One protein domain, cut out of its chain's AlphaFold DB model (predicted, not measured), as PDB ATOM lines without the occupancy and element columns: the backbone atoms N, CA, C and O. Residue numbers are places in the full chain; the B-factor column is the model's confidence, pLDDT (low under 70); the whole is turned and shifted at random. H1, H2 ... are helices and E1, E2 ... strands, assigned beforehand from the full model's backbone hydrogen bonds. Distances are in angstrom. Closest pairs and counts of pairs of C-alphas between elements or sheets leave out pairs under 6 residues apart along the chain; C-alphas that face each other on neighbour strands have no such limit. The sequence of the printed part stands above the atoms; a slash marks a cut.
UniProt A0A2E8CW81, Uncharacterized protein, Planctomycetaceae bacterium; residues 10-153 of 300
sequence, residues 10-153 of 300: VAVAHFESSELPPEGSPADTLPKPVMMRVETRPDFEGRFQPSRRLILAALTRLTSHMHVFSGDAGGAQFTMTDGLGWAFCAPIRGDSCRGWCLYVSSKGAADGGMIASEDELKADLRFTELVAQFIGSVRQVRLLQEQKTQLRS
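What this domain is: This is residues 10 to 153 of the 300 residues of an uncharacterized protein of Planctomycetaceae bacterium (UniProt A0A2E8CW81). A twisted sheet of five strands sits between two very unequal helices: short H1 covers part of one face, and long H2 runs slantwise over the other face and on past the sheet, its residues 145 to 153 sticking out as a free arm. The printed part has 144 residues, with E1, E2, H1, E3, E4, E5 and H2 in that order along it. The sheet's order is E2, E1, E5, E4, E3, all antiparallel, and the class is mixed, helices and strands. The whole is compact, with a radius of gyration of the C-alphas of 16.6 A, yet elongated in outline, spanning 61 by 33 by 28 A.

How they stand to each other: Start at residues 10 to 14, the inner strand E1, and go on to the edge strand E2, residues 34 to 40; they form a hairpin, with N 12 and O 37 2.8 A apart. Next look at H1, residues 52 to 61, on the sheet at a height of 7.1 A. Then come the edge strand E3, residues 65 to 68, E4, residues 84 to 91, and E5, residues 100 to 107: a meander, each strand the antiparallel neighbour of the one before. Look for N 67 and O 87, 2.9 A apart, between E3 and E4, and for N 88 and O 104, 2.7 A, between E4 and E5. E5 is also the neighbour of E1, where N 11 and O 103 are 2.8 A apart. H1 lies over E5 and E4, its closest C-alphas to E4 being those of Leu 59 and Pro 91, 5.8 A. It runs slantwise, only just, at 32 degrees to E4 on the local plane. On the opposite face find H2, residues 118 to 153, over E5, E4 and E3 at a height of 8.5 A. It touches E4 most closely at the C-alphas of Ala 90 and Glu 129, 5.7 A. These faces make three layers, helices on both faces of a sheet. In both helices every O i to N i+4 pair is within hydrogen-bond range.

Where its parts are: Find C-alpha 10 at (126.048, 118.583, 99.419), where E1 begins its 13.5 A; E2 runs 16.4 A. H1 starts at C-alpha 52, (134.869, 128.572, 94.682), and covers 14.2 A. E3 measures 10.2 A, E4 20.4 A and E5 23.8 A. H2 runs 53.0 A to C-alpha 153 at (153.209, 94.586, 111.582).

The domain as a whole: The C-alphas farthest apart are those of Asp 111 and Ser 153, 61.6 A. The printed part has no cut; the links E1 to E2, E2 to H1 and E3 to E4 are long. Confidence is under 70 at residues 16 to 29, 70 to 84, 108 to 117, 148 and 150 to 153.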
ATOM      1  N   VAL A  10     124.977 118.644  98.428       88.88
ATOM      2  CA  VAL A  10     126.048 118.583  99.419       88.88
ATOM      3  C   VAL A  10     127.317 118.121  98.720       88.88
ATOM      4  O   VAL A  10     127.297 117.158  97.956       88.88
ATOM      5  N   ALA A  11     128.436 118.785  98.992       90.38
ATOM      6  CA  ALA A  11     129.742 118.372  98.507       90.38
ATOM      7  C   ALA A  11     130.788 118.401  99.615       90.38
ATOM      8  O   ALA A  11     130.822 119.310 100.441       90.38
ATOM      9  N   VAL A  12     131.687 117.422  99.586       90.25
ATOM     10  CA  VAL A  12     132.961 117.492 100.297       90.25
ATOM     11  C   VAL A  12     134.029 117.850  99.277       90.25
ATOM     12  O   VAL A  12     134.250 117.113  98.311       90.25
ATOM     13  N   ALA A  13     134.672 118.991  99.487       88.81
ATOM     14  CA  ALA A  13     135.629 119.572  98.558       88.81
ATOM     15  C   ALA A  13     136.988 119.787  99.228       88.81
ATOM     16  O   ALA A  13     137.066 119.959 100.444       88.81
ATOM     17  N   HIS A  14     138.047 119.781  98.422       86.12
ATOM     18  CA  HIS A  14     139.419 120.008  98.863       86.12
ATOM     19  C   HIS A  14     140.188 120.870  97.854       86.12
ATOM     20  O   HIS A  14     140.012 120.720  96.644       86.12
ATOM     21  N   PHE A  15     141.054 121.758  98.346       80.62
ATOM     22  CA  PHE A  15     142.054 122.444  97.529       80.62
ATOM     23  C   PHE A  15     143.434 121.830  97.726       80.62
ATOM     24  O   PHE A  15     143.970 121.857  98.825       80.62
ATOM     25  N   GLU A  16     144.005 121.325  96.637       64.25
ATOM     26  CA  GLU A  16     145.267 120.579  96.629       64.25
ATOM     27  C   GLU A  16     146.516 121.471  96.787       64.25
ATOM     28  O   GLU A  16     147.618 120.963  96.984       64.25
ATOM     29  N   SER A  17     146.376 122.803  96.730       57.56
ATOM     30  CA  SER A  17     147.514 123.723  96.797       57.56
ATOM     31  C   SER A  17     148.002 123.964  98.231       57.56
ATOM     32  O   SER A  17     147.226 124.274  99.135       57.56
ATOM     33  N   SER A  18     149.326 123.893  98.424       54.34
ATOM     34  CA  SER A  18     150.010 124.250  99.681       54.34
ATOM     35  C   SER A  18     149.806 125.712 100.087       54.34
ATOM     36  O   SER A  18     150.001 126.065 101.248       54.34
ATOM     37  N   GLU A  19     149.403 126.552  99.137       59.19
ATOM     38  CA  GLU A  19     149.078 127.956  99.335       59.19
ATOM     39  C   GLU A  19     147.668 128.208  98.796       59.19
ATOM     40  O   GLU A  19     147.385 128.025  97.608       59.19
ATOM     41  N   LEU A  20     146.754 128.588  99.689       63.94
ATOM     42  CA  LEU A  20     145.457 129.126  99.293       63.94
ATOM     43  C   LEU A  20     145.700 130.520  98.689       63.94
ATOM     44  O   LEU A  20     146.434 131.309  99.290       63.94
ATOM     45  N   PRO A  21     145.112 130.855  97.528       67.31
ATOM     46  CA  PRO A  21     145.278 132.178  96.940       67.31
ATOM     47  C   PRO A  21     144.757 133.274  97.886       67.31
ATOM     48  O   PRO A  21     143.794 133.043  98.628       67.31
ATOM     49  N   PRO A  22     145.356 134.481  97.855       65.00
ATOM     50  CA  PRO A  22     144.951 135.582  98.715       65.00
ATOM     51  C   PRO A  22     143.488 135.972  98.478       65.00
ATOM     52  O   PRO A  22     142.955 135.911  97.360       65.00
ATOM     53  N   GLU A  23     142.838 136.377  99.568       59.88
ATOM     54  CA  GLU A  23     141.424 136.730  99.598       59.88
ATOM     55  C   GLU A  23     141.140 137.900  98.636       59.88
ATOM     56  O   GLU A  23     141.805 138.930  98.685       59.88
ATOM     57  N   GLY A  24     140.165 137.737  97.731       62.22
ATOM     58  CA  GLY A  24     139.810 138.758  96.732       62.22
ATOM     59  C   GLY A  24     140.321 138.508  95.308       62.22
ATOM     60  O   GLY A  24     139.957 139.264  94.408       62.22
ATOM     61  N   SER A  25     141.081 137.434  95.076       65.94
ATOM     62  CA  SER A  25     141.491 137.015  93.726       65.94
ATOM     63  C   SER A  25     140.282 136.861  92.769       65.94
ATOM     64  O   SER A  25     139.208 136.415  93.206       65.94
ATOM     65  N   PRO A  26     140.405 137.243  91.480       65.62
ATOM     66  CA  PRO A  26     139.309 137.145  90.517       65.62
ATOM     67  C   PRO A  26     138.831 135.695  90.348       65.62
ATOM     68  O   PRO A  26     139.619 134.757  90.425       65.62
ATOM     69  N   ALA A  27     137.523 135.497  90.141       60.56
ATOM     70  CA  ALA A  27     136.903 134.165  90.163       60.56
ATOM     71  C   ALA A  27     137.501 133.197  89.123       60.56
ATOM     72  O   ALA A  27     137.646 132.006  89.404       60.56
ATOM     73  N   ASP A  28     137.911 133.727  87.969       62.72
ATOM     74  CA  ASP A  28     138.512 132.961  86.873       62.72
ATOM     75  C   ASP A  28     139.933 132.475  87.174       62.72
ATOM     76  O   ASP A  28     140.372 131.476  86.607       62.72
ATOM     77  N   THR A  29     140.643 133.130  88.098       67.75
ATOM     78  CA  THR A  29     142.001 132.738  88.511       67.75
ATOM     79  C   THR A  29     142.004 131.832  89.740       67.75
ATOM     80  O   THR A  29     143.070 131.416  90.188       67.75
ATOM     81  N   LEU A  30     140.836 131.542  90.325       70.31
ATOM     82  CA  LEU A  30     140.747 130.653  91.477       70.31
ATOM     83  C   LEU A  30     140.977 129.202  91.039       70.31
ATOM     84  O   LEU A  30     140.344 128.760  90.067       70.31
ATOM     85  N   PRO A  31     141.805 128.433  91.774       74.00
ATOM     86  CA  PRO A  31     141.968 127.014  91.512       74.00
ATOM     87  C   PRO A  31     140.602 126.324  91.535       74.00
ATOM     88  O   PRO A  31     139.647 126.787  92.170       74.00
ATOM     89  N   LYS A  32     140.484 125.212  90.810       78.19
ATOM     90  CA  LYS A  32     139.283 124.380  90.879       78.19
ATOM     91  C   LYS A  32     139.406 123.466  92.100       78.19
ATOM     92  O   LYS A  32     140.393 122.740  92.180       78.19
ATOM     93  N   PRO A  33     138.451 123.494  93.044       81.69
ATOM     94  CA  PRO A  33     138.465 122.547  94.144       81.69
ATOM     95  C   PRO A  33     138.187 121.140  93.612       81.69
ATOM     96  O   PRO A  33     137.326 120.950  92.750       81.69
ATOM     97  N   VAL A  34     138.897 120.155  94.150       85.19
ATOM     98  CA  VAL A  34     138.653 118.741  93.882       85.19
ATOM     99  C   VAL A  34     137.420 118.325  94.673       85.19
ATOM    100  O   VAL A  34     137.388 118.423  95.903       85.19
ATOM    101  N   MET A  35     136.383 117.882  93.967       86.75
ATOM    102  CA  MET A  35     135.177 117.336  94.584       86.75
ATOM    103  C   MET A  35     135.420 115.870  94.933       86.75
ATOM    104  O   MET A  35     135.541 115.033  94.043       86.75
ATOM    105  N   MET A  36     135.492 115.552  96.222       85.75
ATOM    106  CA  MET A  36     135.743 114.179  96.677       85.75
ATOM    107  C   MET A  36     134.460 113.363  96.731       85.75
ATOM    108  O   MET A  36     134.450 112.174  96.423       85.75
ATOM    109  N   ARG A  37     133.365 114.010  97.136       87.00
ATOM    110  CA  ARG A  37     132.031 113.427  97.089       87.00
ATOM    111  C   ARG A  37     131.003 114.521  96.886       87.00
ATOM    112  O   ARG A  37     131.098 115.567  97.520       87.00
ATOM    113  N   VAL A  38     130.032 114.256  96.024       87.75
ATOM    114  CA  VAL A  38     128.912 115.145  95.733       87.75
ATOM    115  C   VAL A  38     127.651 114.303  95.776       87.75
ATOM    116  O   VAL A  38     127.600 113.250  95.150       87.75
ATOM    117  N   GLU A  39     126.664 114.755  96.533       87.12
ATOM    118  CA  GLU A  39     125.337 114.156  96.612       87.12
ATOM    119  C   GLU A  39     124.326 115.257  96.310       87.12
ATOM    120  O   GLU A  39     124.319 116.303  96.964       87.12
ATOM    121  N   THR A  40     123.490 115.045  95.303       86.19
ATOM    122  CA  THR A  40     122.521 116.037  94.829       86.19
ATOM    123  C   THR A  40     121.163 115.400  94.646       86.19
ATOM    124  O   THR A  40     121.050 114.214  94.342       86.19
ATOM    125  N   ARG A  41     120.110 116.204  94.767       82.56
ATOM    126  CA  ARG A  41     118.784 115.807  94.297       82.56
ATOM    127  C   ARG A  41     118.773 115.682  92.766       82.56
ATOM    128  O   ARG A  41     119.589 116.339  92.116       82.56
ATOM    129  N   PRO A  42     117.833 114.907  92.189       79.25
ATOM    130  CA  PRO A  42     117.782 114.653  90.745       79.25
ATOM    131  C   PRO A  42     117.791 115.931  89.894       79.25
ATOM    132  O   PRO A  42     118.442 115.989  88.858       79.25
ATOM    133  N   ASP A  43     117.144 116.995  90.379       74.88
ATOM    134  CA  ASP A  43     117.070 118.295  89.699       74.88
ATOM    135  C   ASP A  43     118.440 118.974  89.480       74.88
ATOM    136  O   ASP A  43     118.567 119.830  88.603       74.88
ATOM    137  N   PHE A  44     119.459 118.618  90.272       72.56
ATOM    138  CA  PHE A  44     120.802 119.218  90.247       72.56
ATOM    139  C   PHE A  44     121.911 118.238  89.856       72.56
ATOM    140  O   PHE A  44     123.091 118.610  89.849       72.56
ATOM    141  N   GLU A  45     121.554 117.005  89.505       74.62
ATOM    142  CA  GLU A  45     122.513 115.976  89.126       74.62
ATOM    143  C   GLU A  45     123.325 116.415  87.894       74.62
ATOM    144  O   GLU A  45     122.790 116.887  86.889       74.62
ATOM    145  N   GLY A  46     124.656 116.365  88.005       72.00
ATOM    146  CA  GLY A  46     125.590 116.815  86.962       72.00
ATOM    147  C   GLY A  46     125.683 118.335  86.746       72.00
ATOM    148  O   GLY A  46     126.557 118.783  86.005       72.00
ATOM    149  N   ARG A  47     124.831 119.145  87.393       73.81
ATOM    150  CA  ARG A  47     124.831 120.618  87.269       73.81
ATOM    151  C   ARG A  47     125.332 121.340  88.509       73.81
ATOM    152  O   ARG A  47     125.656 122.520  88.413       73.81
ATOM    153  N   PHE A  48     125.400 120.662  89.650       79.56
ATOM    154  CA  PHE A  48     125.836 121.242  90.915       79.56
ATOM    155  C   PHE A  48     127.312 121.665  90.895       79.56
ATOM    156  O   PHE A  48     128.216 120.834  90.807       79.56
ATOM    157  N   GLN A  49     127.551 122.969  91.007       79.44
ATOM    158  CA  GLN A  49     128.872 123.581  91.079       79.44
ATOM    159  C   GLN A  49     128.956 124.485  92.316       79.44
ATOM    160  O   GLN A  49     128.390 125.582  92.326       79.44
ATOM    161  N   PRO A  50     129.658 124.036  93.372       82.50
ATOM    162  CA  PRO A  50     129.908 124.839  94.561       82.50
ATOM    163  C   PRO A  50     130.666 126.139  94.273       82.50
ATOM    164  O   PRO A  50     131.578 126.183  93.444       82.50
ATOM    165  N   SER A  51     130.355 127.188  95.040       84.00
ATOM    166  CA  SER A  51     131.048 128.477  94.939       84.00
ATOM    167  C   SER A  51     132.508 128.357  95.357       84.00
ATOM    168  O   SER A  51     132.816 128.193  96.540       84.00
ATOM    169  N   ARG A  52     133.423 128.550  94.403       84.38
ATOM    170  CA  ARG A  52     134.869 128.572  94.682       84.38
ATOM    171  C   ARG A  52     135.246 129.664  95.683       84.38
ATOM    172  O   ARG A  52     136.059 129.425  96.568       84.38
ATOM    173  N   ARG A  53     134.620 130.844  95.580       80.38
ATOM    174  CA  ARG A  53     134.863 131.979  96.487       80.38
ATOM    175  C   ARG A  53     134.434 131.660  97.918       80.38
ATOM    176  O   ARG A  53     135.181 131.961  98.841       80.38
ATOM    177  N   LEU A  54     133.263 131.041  98.098       84.31
ATOM    178  CA  LEU A  54     132.765 130.692  99.432       84.31
ATOM    179  C   LEU A  54     133.642 129.623 100.093       84.31
ATOM    180  O   LEU A  54     133.951 129.736 101.276       84.31
ATOM    181  N   ILE A  55     134.080 128.628  99.313       86.94
ATOM    182  CA  ILE A  55     134.989 127.589  99.802       86.94
ATOM    183  C   ILE A  55     136.329 128.192 100.228       86.94
ATOM    184  O   ILE A  55     136.795 127.929 101.334       86.94
ATOM    185  N   LEU A  56     136.931 129.031  99.383       84.00
ATOM    186  CA  LEU A  56     138.198 129.681  99.713       84.00
ATOM    187  C   LEU A  56     138.082 130.585 100.935       84.00
ATOM    188  O   LEU A  56     138.921 130.491 101.820       84.00
ATOM    189  N   ALA A  57     137.031 131.403 101.035       83.81
ATOM    190  CA  ALA A  57     136.816 132.248 102.210       83.81
ATOM    191  C   ALA A  57     136.767 131.417 103.506       83.81
ATOM    192  O   ALA A  57     137.431 131.754 104.487       83.81
ATOM    193  N   ALA A  58     136.050 130.286 103.487       86.94
ATOM    194  CA  ALA A  58     135.938 129.396 104.638       86.94
ATOM    195  C   ALA A  58     137.248 128.698 105.012       86.94
ATOM    196  O   ALA A  58     137.543 128.537 106.196       86.94
ATOM    197  N   LEU A  59     138.050 128.304 104.025       86.19
ATOM    198  CA  LEU A  59     139.326 127.635 104.267       86.19
ATOM    199  C   LEU A  59     140.430 128.609 104.684       86.19
ATOM    200  O   LEU A  59     141.198 128.284 105.583       86.19
ATOM    201  N   THR A  60     140.475 129.809 104.102       83.56
ATOM    202  CA  THR A  60     141.460 130.843 104.454       83.56
ATOM    203  C   THR A  60     141.231 131.375 105.866       83.56
ATOM    204  O   THR A  60     142.185 131.569 106.614       83.56
ATOM    205  N   ARG A  61     139.968 131.583 106.266       83.50
ATOM    206  CA  ARG A  61     139.629 132.081 107.612       83.50
ATOM    207  C   ARG A  61     139.454 130.973 108.650       83.50
ATOM    208  O   ARG A  61     139.373 131.267 109.840       83.50
ATOM    209  N   LEU A  62     139.368 129.710 108.219       83.00
ATOM    210  CA  LEU A  62     139.003 128.555 109.052       83.00
ATOM    211  C   LEU A  62     137.689 128.760 109.835       83.00
ATOM    212  O   LEU A  62     137.481 128.168 110.903       83.00
ATOM    213  N   THR A  63     136.783 129.570 109.287       87.38
ATOM    214  CA  THR A  63     135.452 129.871 109.825       87.38
ATOM    215  C   THR A  63     134.373 129.435 108.851       87.38
ATOM    216  O   THR A  63     134.559 129.500 107.639       87.38
ATOM    217  N   SER A  64     133.229 129.006 109.369       89.06
ATOM    218  CA  SER A  64     132.092 128.658 108.520       89.06
ATOM    219  C   SER A  64     131.442 129.918 107.977       89.06
ATOM    220  O   SER A  64     131.215 130.877 108.715       89.06
ATOM    221  N   HIS A  65     131.119 129.912 106.689       84.31
ATOM    222  CA  HIS A  65     130.440 131.022 106.039       84.31
ATOM    223  C   HIS A  65     129.089 130.582 105.506       84.31
ATOM    224  O   HIS A  65     128.958 129.539 104.865       84.31
ATOM    225  N   MET A  66     128.099 131.430 105.749       84.06
ATOM    226  CA  MET A  66     126.794 131.378 105.117       84.06
ATOM    227  C   MET A  66     126.713 132.499 104.091       84.06
ATOM    228  O   MET A  66     127.137 133.625 104.359       84.06
ATOM    229  N   HIS A  67     126.151 132.195 102.928       81.81
ATOM    230  CA  HIS A  67     125.835 133.192 101.922       81.81
ATOM    231  C   HIS A  67     124.422 132.965 101.390       81.81
ATOM    232  O   HIS A  67     124.058 131.834 101.071       81.81
ATOM    233  N   VAL A  68     123.641 134.040 101.302       75.19
ATOM    234  CA  VAL A  68     122.301 134.052 100.707       75.19
ATOM    235  C   VAL A  68     122.402 134.816  99.395       75.19
ATOM    236  O   VAL A  68     122.871 135.952  99.380       75.19
ATOM    237  N   PHE A  69     122.006 134.180  98.297       71.12
ATOM    238  CA  PHE A  69     122.082 134.759  96.962       71.12
ATOM    239  C   PHE A  69     120.833 135.611  96.713       71.12
ATOM    240  O   PHE A  69     119.711 135.110  96.763       71.12
ATOM    241  N   SER A  70     121.014 136.906  96.457       58.72
ATOM    242  CA  SER A  70     119.933 137.799  96.023       58.72
ATOM    243  C   SER A  70     119.848 137.798  94.496       58.72
ATOM    244  O   SER A  70     120.874 137.904  93.825       58.72
ATOM    245  N   GLY A  71     118.635 137.675  93.952       52.09
ATOM    246  CA  GLY A  71     118.355 137.387  92.537       52.09
ATOM    247  C   GLY A  71     118.731 138.449  91.493       52.09
ATOM    248  O   GLY A  71     118.198 138.381  90.396       52.09
ATOM    249  N   ASP A  72     119.620 139.401  91.797       44.78
ATOM    250  CA  ASP A  72     119.947 140.520  90.892       44.78
ATOM    251  C   ASP A  72     121.459 140.797  90.735       44.78
ATOM    252  O   ASP A  72     121.885 141.871  90.311       44.78
ATOM    253  N   ALA A  73     122.318 139.824  91.055       42.78
ATOM    254  CA  ALA A  73     123.752 139.930  90.782       42.78
ATOM    255  C   ALA A  73     124.086 139.292  89.424       42.78
ATOM    256  O   ALA A  73     124.305 138.085  89.317       42.78
ATOM    257  N   GLY A  74     124.125 140.121  88.379       39.81
ATOM    258  CA  GLY A  74     124.459 139.721  87.016       39.81
ATOM    259  C   GLY A  74     125.725 138.861  86.900       39.81
ATOM    260  O   GLY A  74     126.808 139.255  87.327       39.81
ATOM    261  N   GLY A  75     125.559 137.684  86.290       40.47
ATOM    262  CA  GLY A  75     126.348 137.099  85.192       40.47
ATOM    263  C   GLY A  75     127.877 136.961  85.251       40.47
ATOM    264  O   GLY A  75     128.424 136.327  84.357       40.47
ATOM    265  N   ALA A  76     128.595 137.512  86.230       42.50
ATOM    266  CA  ALA A  76     130.065 137.521  86.212       42.50
ATOM    267  C   ALA A  76     130.742 137.376  87.587       42.50
ATOM    268  O   ALA A  76     131.960 137.229  87.649       42.50
ATOM    269  N   GLN A  77     130.001 137.413  88.701       47.59
ATOM    270  CA  GLN A  77     130.621 137.427  90.038       47.59
ATOM    271  C   GLN A  77     130.696 136.060  90.740       47.59
ATOM    272  O   GLN A  77     131.451 135.927  91.709       47.59
ATOM    273  N   PHE A  78     130.001 135.025  90.249       49.81
ATOM    274  CA  PHE A  78     129.948 133.719  90.919       49.81
ATOM    275  C   PHE A  78     129.990 132.538  89.937       49.81
ATOM    276  O   PHE A  78     129.158 132.417  89.048       49.81
ATOM    277  N   THR A  79     130.959 131.635  90.125       54.22
ATOM    278  CA  THR A  79     131.066 130.342  89.424       54.22
ATOM    279  C   THR A  79     130.089 129.343  90.053       54.22
ATOM    280  O   THR A  79     130.503 128.489  90.836       54.22
ATOM    281  N   MET A  80     128.787 129.519  89.829       60.88
ATOM    282  CA  MET A  80     127.736 128.749  90.505       60.88
ATOM    283  C   MET A  80     126.644 128.268  89.556       60.88
ATOM    284  O   MET A  80     126.451 128.827  88.483       60.88
ATOM    285  N   THR A  81     125.927 127.228  89.982       59.22
ATOM    286  CA  THR A  81     124.714 126.745  89.314       59.22
ATOM    287  C   THR A  81     123.558 127.720  89.525       59.22
ATOM    288  O   THR A  81     123.232 128.047  90.668       59.22
ATOM    289  N   ASP A  82     122.900 128.127  88.438       59.88
ATOM    290  CA  ASP A  82     121.677 128.932  88.495       59.88
ATOM    291  C   ASP A  82     120.569 128.210  89.284       59.88
ATOM    292  O   ASP A  82     120.352 127.005  89.127       59.88
ATOM    293  N   GLY A  83     119.855 128.954  90.135       62.12
ATOM    294  CA  GLY A  83     118.722 128.451  90.924       62.12
ATOM    295  C   GLY A  83     119.020 128.123  92.393       62.12
ATOM    296  O   GLY A  83     118.088 127.820  93.135       62.12
ATOM    297  N   LEU A  84     120.272 128.218  92.849       69.25
ATOM    298  CA  LEU A  84     120.610 128.121  94.276       69.25
ATOM    299  C   LEU A  84     120.331 129.457  94.982       69.25
ATOM    300  O   LEU A  84     120.692 130.515  94.476       69.25
ATOM    301  N   GLY A  85     119.697 129.423  96.158       71.94
ATOM    302  CA  GLY A  85     119.350 130.635  96.916       71.94
ATOM    303  C   GLY A  85     120.146 130.844  98.193       71.94
ATOM    304  O   GLY A  85     120.246 131.968  98.673       71.94
ATOM    305  N   TRP A  86     120.774 129.798  98.724       81.12
ATOM    306  CA  TRP A  86     121.727 129.927  99.824       81.12
ATOM    307  C   TRP A  86     122.759 128.803  99.802       81.12
ATOM    308  O   TRP A  86     122.542 127.736  99.219       81.12
ATOM    309  N   ALA A  87     123.896 129.039 100.450       86.62
ATOM    310  CA  ALA A  87     124.928 128.037 100.658       86.62
ATOM    311  C   ALA A  87     125.656 128.221 101.995       86.62
ATOM    312  O   ALA A  87     125.913 129.343 102.439       86.62
ATOM    313  N   PHE A  88     126.047 127.099 102.590       89.88
ATOM    314  CA  PHE A  88     126.956 127.001 103.721       89.88
ATOM    315  C   PHE A  88     128.264 126.371 103.268       89.88
ATOM    316  O   PHE A  88     128.275 125.408 102.501       89.88
ATOM    317  N   CYS A  89     129.368 126.878 103.797       90.50
ATOM    318  CA  CYS A  89     130.657 126.221 103.697       90.50
ATOM    319  C   CYS A  89     131.299 126.163 105.078       90.50
ATOM    320  O   CYS A  89     131.588 127.207 105.663       90.50
ATOM    321  N   ALA A  90     131.524 124.953 105.584       93.25
ATOM    322  CA  ALA A  90     132.161 124.698 106.870       93.25
ATOM    323  C   ALA A  90     133.501 123.970 106.652       93.25
ATOM    324  O   ALA A  90     133.519 122.898 106.041       93.25
ATOM    325  N   PRO A  91     134.636 124.512 107.123       92.38
ATOM    326  CA  PRO A  91     135.928 123.845 106.993       92.38
ATOM    327  C   PRO A  91     135.985 122.594 107.885       92.38
ATOM    328  O   PRO A  91     135.614 122.632 109.060       92.38
ATOM    329  N   ILE A  92     136.486 121.483 107.342       91.88
ATOM    330  CA  ILE A  92     136.734 120.252 108.097       91.88
ATOM    331  C   ILE A  92     138.102 120.396 108.757       91.88
ATOM    332  O   ILE A  92     139.139 120.412 108.099       91.88
ATOM    333  N   ARG A  93     138.098 120.533 110.081       84.81
ATOM    334  CA  ARG A  93     139.318 120.757 110.860       84.81
ATOM    335  C   ARG A  93     140.045 119.441 111.138       84.81
ATOM    336  O   ARG A  93     139.412 118.412 111.355       84.81
ATOM    337  N   GLY A  94     141.373 119.505 111.191       79.38
ATOM    338  CA  GLY A  94     142.248 118.384 111.535       79.38
ATOM    339  C   GLY A  94     143.431 118.261 110.580       79.38
ATOM    340  O   GLY A  94     143.323 118.593 109.399       79.38
ATOM    341  N   ASP A  95     144.562 117.762 111.078       75.75
ATOM    342  CA  ASP A  95     145.780 117.613 110.269       75.75
ATOM    343  C   ASP A  95     145.607 116.631 109.103       75.75
ATOM    344  O   ASP A  95     146.191 116.823 108.040       75.75
ATOM    345  N   SER A  96     144.743 115.629 109.271       77.81
ATOM    346  CA  SER A  96     144.377 114.653 108.235       77.81
ATOM    347  C   SER A  96     143.471 115.211 107.123       77.81
ATOM    348  O   SER A  96     143.247 114.536 106.116       77.81
ATOM    349  N   CYS A  97     142.922 116.418 107.300       82.00
ATOM    350  CA  CYS A  97     141.898 117.014 106.435       82.00
ATOM    351  C   CYS A  97     142.229 118.464 106.048       82.00
ATOM    352  O   CYS A  97     141.328 119.271 105.819       82.00
ATOM    353  N   ARG A  98     143.514 118.836 106.000       82.31
ATOM    354  CA  ARG A  98     143.923 120.199 105.622       82.31
ATOM    355  C   ARG A  98     143.351 120.575 104.254       82.31
ATOM    356  O   ARG A  98     143.444 119.801 103.311       82.31
ATOM    357  N   GLY A  99     142.731 121.752 104.171       84.50
ATOM    358  CA  GLY A  99     142.106 122.252 102.943       84.50
ATOM    359  C   GLY A  99     140.745 121.631 102.608       84.50
ATOM    360  O   GLY A  99     140.227 121.904 101.528       84.50
ATOM    361  N   TRP A 100     140.169 120.794 103.480       90.81
ATOM    362  CA  TRP A 100     138.869 120.156 103.248       90.81
ATOM    363  C   TRP A 100     137.723 121.014 103.781       90.81
ATOM    364  O   TRP A 100     137.820 121.613 104.852       90.81
ATOM    365  N   CYS A 101     136.590 121.014 103.087       91.75
ATOM    366  CA  CYS A 101     135.366 121.650 103.558       91.75
ATOM    367  C   CYS A 101     134.119 120.835 103.209       91.75
ATOM    368  O   CYS A 101     134.077 120.114 102.208       91.75
ATOM    369  N   LEU A 102     133.079 121.028 104.011       93.38
ATOM    370  CA  LEU A 102     131.720 120.605 103.733       93.38
ATOM    371  C   LEU A 102     130.940 121.788 103.159       93.38
ATOM    372  O   LEU A 102     130.837 122.840 103.790       93.38
ATOM    373  N   TYR A 103     130.388 121.599 101.969       91.12
ATOM    374  CA  TYR A 103     129.578 122.573 101.258       91.12
ATOM    375  C   TYR A 103     128.138 122.072 101.174       91.12
ATOM    376  O   TYR A 103     127.905 120.951 100.729       91.12
ATOM    377  N   VAL A 104     127.174 122.891 101.580       89.88
ATOM    378  CA  VAL A 104     125.743 122.552 101.585       89.88
ATOM    379  C   VAL A 104     124.982 123.688 100.926       89.88
ATOM    380  O   VAL A 104     125.230 124.845 101.243       89.88
ATOM    381  N   SER A 105     124.064 123.395 100.009       87.06
ATOM    382  CA  SER A 105     123.288 124.430  99.324       87.06
ATOM    383  C   SER A 105     121.889 123.947  98.935       87.06
ATOM    384  O   SER A 105     121.635 122.745  98.808       87.06
ATOM    385  N   SER A 106     120.966 124.898  98.781       80.19
ATOM    386  CA  SER A 106     119.580 124.660  98.368       80.19
ATOM    387  C   SER A 106     119.012 125.862  97.603       80.19
ATOM    388  O   SER A 106     119.545 126.978  97.680       80.19
ATOM    389  N   LYS A 107     117.912 125.641  96.877       75.38
ATOM    390  CA  LYS A 107     117.055 126.670  96.279       75.38
ATOM    391  C   LYS A 107     116.625 127.729  97.301       75.38
ATOM    392  O   LYS A 107     116.371 127.454  98.476       75.38
ATOM    393  N   GLY A 108     116.518 128.962  96.814       64.88
ATOM    394  CA  GLY A 108     115.852 130.079  97.493       64.88
ATOM    395  C   GLY A 108     114.386 130.165  97.092       64.88
ATOM    396  O   GLY A 108     113.927 129.372  96.267       64.88
ATOM    397  N   ALA A 109     113.628 131.107  97.664       56.25
ATOM    398  CA  ALA A 109     112.220 131.225  97.296       56.25
ATOM    399  C   ALA A 109     112.150 131.725  95.857       56.25
ATOM    400  O   ALA A 109     112.944 132.574  95.456       56.25
ATOM    401  N   ALA A 110     111.177 131.222  95.101       48.72
ATOM    402  CA  ALA A 110     110.986 131.575  93.696       48.72
ATOM    403  C   ALA A 110     110.773 133.087  93.450       48.72
ATOM    404  O   ALA A 110     110.869 133.525  92.311       48.72
ATOM    405  N   ASP A 111     110.517 133.870  94.505       47.38
ATOM    406  CA  ASP A 111     110.226 135.310  94.466       47.38
ATOM    407  C   ASP A 111     111.340 136.176  95.097       47.38
ATOM    408  O   ASP A 111     111.099 137.267  95.603       47.38
ATOM    409  N   GLY A 112     112.573 135.658  95.195       49.22
ATOM    410  CA  GLY A 112     113.700 136.385  95.807       49.22
ATOM    411  C   GLY A 112     113.603 136.575  97.331       49.22
ATOM    412  O   GLY A 112     114.508 137.143  97.941       49.22
ATOM    413  N   GLY A 113     112.536 136.078  97.964       47.75
ATOM    414  CA  GLY A 113     112.398 135.990  99.415       47.75
ATOM    415  C   GLY A 113     113.200 134.835 100.030       47.75
ATOM    416  O   GLY A 113     113.567 133.866  99.360       47.75
ATOM    417  N   MET A 114     113.450 134.893 101.339       51.94
ATOM    418  CA  MET A 114     113.978 133.730 102.055       51.94
ATOM    419  C   MET A 114     112.873 132.673 102.242       51.94
ATOM    420  O   MET A 114     111.794 132.989 102.735       51.94
ATOM    421  N   ILE A 115     113.141 131.406 101.889       54.59
ATOM    422  CA  ILE A 115     112.269 130.263 102.262       54.59
ATOM    423  C   ILE A 115     112.352 129.993 103.770       54.59
ATOM    424  O   ILE A 115     111.387 129.518 104.368       54.59
ATOM    425  N   ALA A 116     113.503 130.294 104.370       61.22
ATOM    426  CA  ALA A 116     113.847 129.973 105.746       61.22
ATOM    427  C   ALA A 116     114.038 131.249 106.568       61.22
ATOM    428  O   ALA A 116     114.557 132.245 106.066       61.22
ATOM    429  N   SER A 117     113.642 131.226 107.837       68.44
ATOM    430  CA  SER A 117     113.999 132.303 108.763       68.44
ATOM    431  C   SER A 117     115.514 132.324 109.007       68.44
ATOM    432  O   SER A 117     116.185 131.293 108.940       68.44
ATOM    433  N   GLU A 118     116.073 133.498 109.311       70.56
ATOM    434  CA  GLU A 118     117.507 133.640 109.608       70.56
ATOM    435  C   GLU A 118     117.950 132.724 110.769       70.56
ATOM    436  O   GLU A 118     119.059 132.189 110.759       70.56
ATOM    437  N   ASP A 119     117.065 132.489 111.740       74.06
ATOM    438  CA  ASP A 119     117.314 131.598 112.875       74.06
ATOM    439  C   ASP A 119     117.358 130.114 112.473       74.06
ATOM    440  O   ASP A 119     118.188 129.365 112.992       74.06
ATOM    441  N   GLU A 120     116.534 129.688 111.509       74.44
ATOM    442  CA  GLU A 120     116.585 128.328 110.949       74.44
ATOM    443  C   GLU A 120     117.894 128.097 110.184       74.44
ATOM    444  O   GLU A 120     118.583 127.106 110.426       74.44
ATOM    445  N   LEU A 121     118.310 129.050 109.341       77.75
ATOM    446  CA  LEU A 121     119.582 128.947 108.615       77.75
ATOM    447  C   LEU A 121     120.786 128.932 109.567       77.75
ATOM    448  O   LEU A 121     121.767 128.227 109.322       77.75
ATOM    449  N   LYS A 122     120.731 129.686 110.673       81.12
ATOM    450  CA  LYS A 122     121.759 129.633 111.724       81.12
ATOM    451  C   LYS A 122     121.815 128.257 112.382       81.12
ATOM    452  O   LYS A 122     122.918 127.757 112.609       81.12
ATOM    453  N   ALA A 123     120.671 127.644 112.680       83.12
ATOM    454  CA  ALA A 123     120.623 126.294 113.237       83.12
ATOM    455  C   ALA A 123     121.234 125.263 112.271       83.12
ATOM    456  O   ALA A 123     122.067 124.454 112.686       83.12
ATOM    457  N   ASP A 124     120.915 125.351 110.979       83.88
ATOM    458  CA  ASP A 124     121.462 124.453 109.958       83.88
ATOM    459  C   ASP A 124     122.966 124.671 109.725       83.88
ATOM    460  O   ASP A 124     123.715 123.708 109.523       83.88
ATOM    461  N   LEU A 125     123.455 125.913 109.826       86.25
ATOM    462  CA  LEU A 125     124.890 126.200 109.810       86.25
ATOM    463  C   LEU A 125     125.593 125.532 110.996       86.25
ATOM    464  O   LEU A 125     126.610 124.871 110.798       86.25
ATOM    465  N   ARG A 126     125.044 125.644 112.214       87.88
ATOM    466  CA  ARG A 126     125.595 124.964 113.403       87.88
ATOM    467  C   ARG A 126     125.591 123.448 113.253       87.88
ATOM    468  O   ARG A 126     126.544 122.786 113.661       87.88
ATOM    469  N   PHE A 127     124.545 122.893 112.652       88.88
ATOM    470  CA  PHE A 127     124.500 121.468 112.352       88.88
ATOM    471  C   PHE A 127     125.585 121.075 111.339       88.88
ATOM    472  O   PHE A 127     126.324 120.117 111.561       88.88
ATOM    473  N   THR A 128     125.749 121.860 110.272       89.62
ATOM    474  CA  THR A 128     126.792 121.661 109.253       89.62
ATOM    475  C   THR A 128     128.195 121.733 109.866       89.62
ATOM    476  O   THR A 128     129.051 120.907 109.547       89.62
ATOM    477  N   GLU A 129     128.424 122.661 110.798       91.12
ATOM    478  CA  GLU A 129     129.663 122.761 111.583       91.12
ATOM    479  C   GLU A 129     129.947 121.495 112.385       91.12
ATOM    480  O   GLU A 129     131.060 120.965 112.343       91.12
ATOM    481  N   LEU A 130     128.937 120.983 113.090       92.69
ATOM    482  CA  LEU A 130     129.067 119.779 113.903       92.69
ATOM    483  C   LEU A 130     129.376 118.554 113.038       92.69
ATOM    484  O   LEU A 130     130.245 117.757 113.392       92.69
ATOM    485  N   VAL A 131     128.725 118.425 111.879       91.69
ATOM    486  CA  VAL A 131     129.007 117.353 110.916       91.69
ATOM    487  C   VAL A 131     130.435 117.470 110.375       91.69
ATOM    488  O   VAL A 131     131.157 116.473 110.351       91.69
ATOM    489  N   ALA A 132     130.883 118.672 109.999       91.06
ATOM    490  CA  ALA A 132     132.251 118.896 109.532       91.06
ATOM    491  C   ALA A 132     133.290 118.539 110.612       91.06
ATOM    492  O   ALA A 132     134.279 117.860 110.326       91.06
ATOM    493  N   GLN A 133     133.043 118.922 111.869       91.00
ATOM    494  CA  GLN A 133     133.896 118.557 113.001       91.00
ATOM    495  C   GLN A 133     133.901 117.043 113.251       91.00
ATOM    496  O   GLN A 133     134.958 116.464 113.508       91.00
ATOM    497  N   PHE A 134     132.746 116.384 113.157       92.25
ATOM    498  CA  PHE A 134     132.639 114.937 113.322       92.25
ATOM    499  C   PHE A 134     133.425 114.185 112.241       92.25
ATOM    500  O   PHE A 134     134.186 113.274 112.567       92.25
ATOM    501  N   ILE A 135     133.319 114.606 110.975       90.50
ATOM    502  CA  ILE A 135     134.101 114.035 109.868       90.50
ATOM    503  C   ILE A 135     135.604 114.166 110.150       90.50
ATOM    504  O   ILE A 135     136.330 113.177 110.031       90.50
ATOM    505  N   GLY A 136     136.059 115.352 110.570       89.69
ATOM    506  CA  GLY A 136     137.461 115.590 110.929       89.69
ATOM    507  C   GLY A 136     137.947 114.657 112.040       89.69
ATOM    508  O   GLY A 136     138.964 113.979 111.886       89.69
ATOM    509  N   SER A 137     137.173 114.534 113.122       89.31
ATOM    510  CA  SER A 137     137.484 113.641 114.247       89.31
ATOM    511  C   SER A 137     137.550 112.168 113.834       89.31
ATOM    512  O   SER A 137     138.489 111.466 114.204       89.31
ATOM    513  N   VAL A 138     136.594 111.686 113.030       90.19
ATOM    514  CA  VAL A 138     136.587 110.292 112.552       90.19
ATOM    515  C   VAL A 138     137.807 110.005 111.677       90.19
ATOM    516  O   VAL A 138     138.428 108.952 111.827       90.19
ATOM    517  N   ARG A 139     138.187 110.927 110.783       87.81
ATOM    518  CA  ARG A 139     139.383 110.750 109.944       87.81
ATOM    519  C   ARG A 139     140.670 110.795 110.756       87.81
ATOM    520  O   ARG A 139     141.556 109.990 110.490       87.81
ATOM    521  N   GLN A 140     140.746 111.643 111.781       86.56
ATOM    522  CA  GLN A 140     141.882 111.663 112.701       86.56
ATOM    523  C   GLN A 140     142.041 110.327 113.434       86.56
ATOM    524  O   GLN A 140     143.141 109.783 113.491       86.56
ATOM    525  N   VAL A 141     140.943 109.763 113.945       87.44
ATOM    526  CA  VAL A 141     140.964 108.450 114.606       87.44
ATOM    527  C   VAL A 141     141.410 107.354 113.638       87.44
ATOM    528  O   VAL A 141     142.244 106.533 114.010       87.44
ATOM    529  N   ARG A 142     140.914 107.354 112.393       84.19
ATOM    530  CA  ARG A 142     141.342 106.380 111.376       84.19
ATOM    531  C   ARG A 142     142.822 106.502 111.040       84.19
ATOM    532  O   ARG A 142     143.504 105.488 111.024       84.19
ATOM    533  N   LEU A 143     143.327 107.722 110.852       81.12
ATOM    534  CA  LEU A 143     144.747 107.953 110.590       81.12
ATOM    535  C   LEU A 143     145.617 107.407 111.733       81.12
ATOM    536  O   LEU A 143     146.588 106.696 111.484       81.12
ATOM    537  N   LEU A 144     145.242 107.680 112.986       81.56
ATOM    538  CA  LEU A 144     145.948 107.152 114.159       81.56
ATOM    539  C   LEU A 144     145.876 105.617 114.231       81.56
ATOM    540  O   LEU A 144     146.856 104.960 114.580       81.56
ATOM    541  N   GLN A 145     144.733 105.021 113.884       81.00
ATOM    542  CA  GLN A 145     144.577 103.565 113.813       81.00
ATOM    543  C   GLN A 145     145.427 102.940 112.703       81.00
ATOM    544  O   GLN A 145     146.032 101.890 112.927       81.00
ATOM    545  N   GLU A 146     145.501 103.565 111.530       76.06
ATOM    546  CA  GLU A 146     146.331 103.127 110.404       76.06
ATOM    547  C   GLU A 146     147.815 103.186 110.771       76.06
ATOM    548  O   GLU A 146     148.517 102.186 110.623       76.06
ATOM    549  N   GLN A 147     148.271 104.297 111.359       72.56
ATOM    550  CA  GLN A 147     149.638 104.437 111.875       72.56
ATOM    551  C   GLN A 147     149.961 103.359 112.918       72.56
ATOM    552  O   GLN A 147     150.990 102.688 112.828       72.56
ATOM    553  N   LYS A 148     149.048 103.116 113.869       68.88
ATOM    554  CA  LYS A 148     149.213 102.049 114.863       68.88
ATOM    555  C   LYS A 148     149.246 100.663 114.220       68.88
ATOM    556  O   LYS A 148     150.000  99.813 114.673       68.88
ATOM    557  N   THR A 149     148.445 100.411 113.188       72.69
ATOM    558  CA  THR A 149     148.391  99.108 112.503       72.69
ATOM    559  C   THR A 149     149.653  98.843 111.690       72.69
ATOM    560  O   THR A 149     150.144  97.721 111.703       72.69
ATOM    561  N   GLN A 150     150.218  99.869 111.052       66.56
ATOM    562  CA  GLN A 150     151.511  99.761 110.375       66.56
ATOM    563  C   GLN A 150     152.637  99.460 111.370       66.56
ATOM    564  O   GLN A 150     153.453  98.590 111.112       66.56
ATOM    565  N   LEU A 151     152.659 100.095 112.546       65.12
ATOM    566  CA  LEU A 151     153.625  99.740 113.597       65.12
ATOM    567  C   LEU A 151     153.373  98.316 114.147       65.12
ATOM    568  O   LEU A 151     154.329  97.570 114.348       65.12
ATOM    569  N   ARG A 152     152.088  97.929 114.268       65.19
ATOM    570  CA  ARG A 152     151.507  96.561 114.335       65.19
ATOM    571  C   ARG A 152     152.356  95.471 113.684       65.19
ATOM    572  O   ARG A 152     152.698  94.469 114.303       65.19
ATOM    573  N   SER A 153     152.609  95.642 112.394       63.62
ATOM    574  CA  SER A 153     153.209  94.586 111.582       63.62
ATOM    575  C   SER A 153     154.710  94.425 111.793       63.62
ATOM    576  O   SER A 153     155.243  93.380 111.440       63.62
TER     577      SER A 153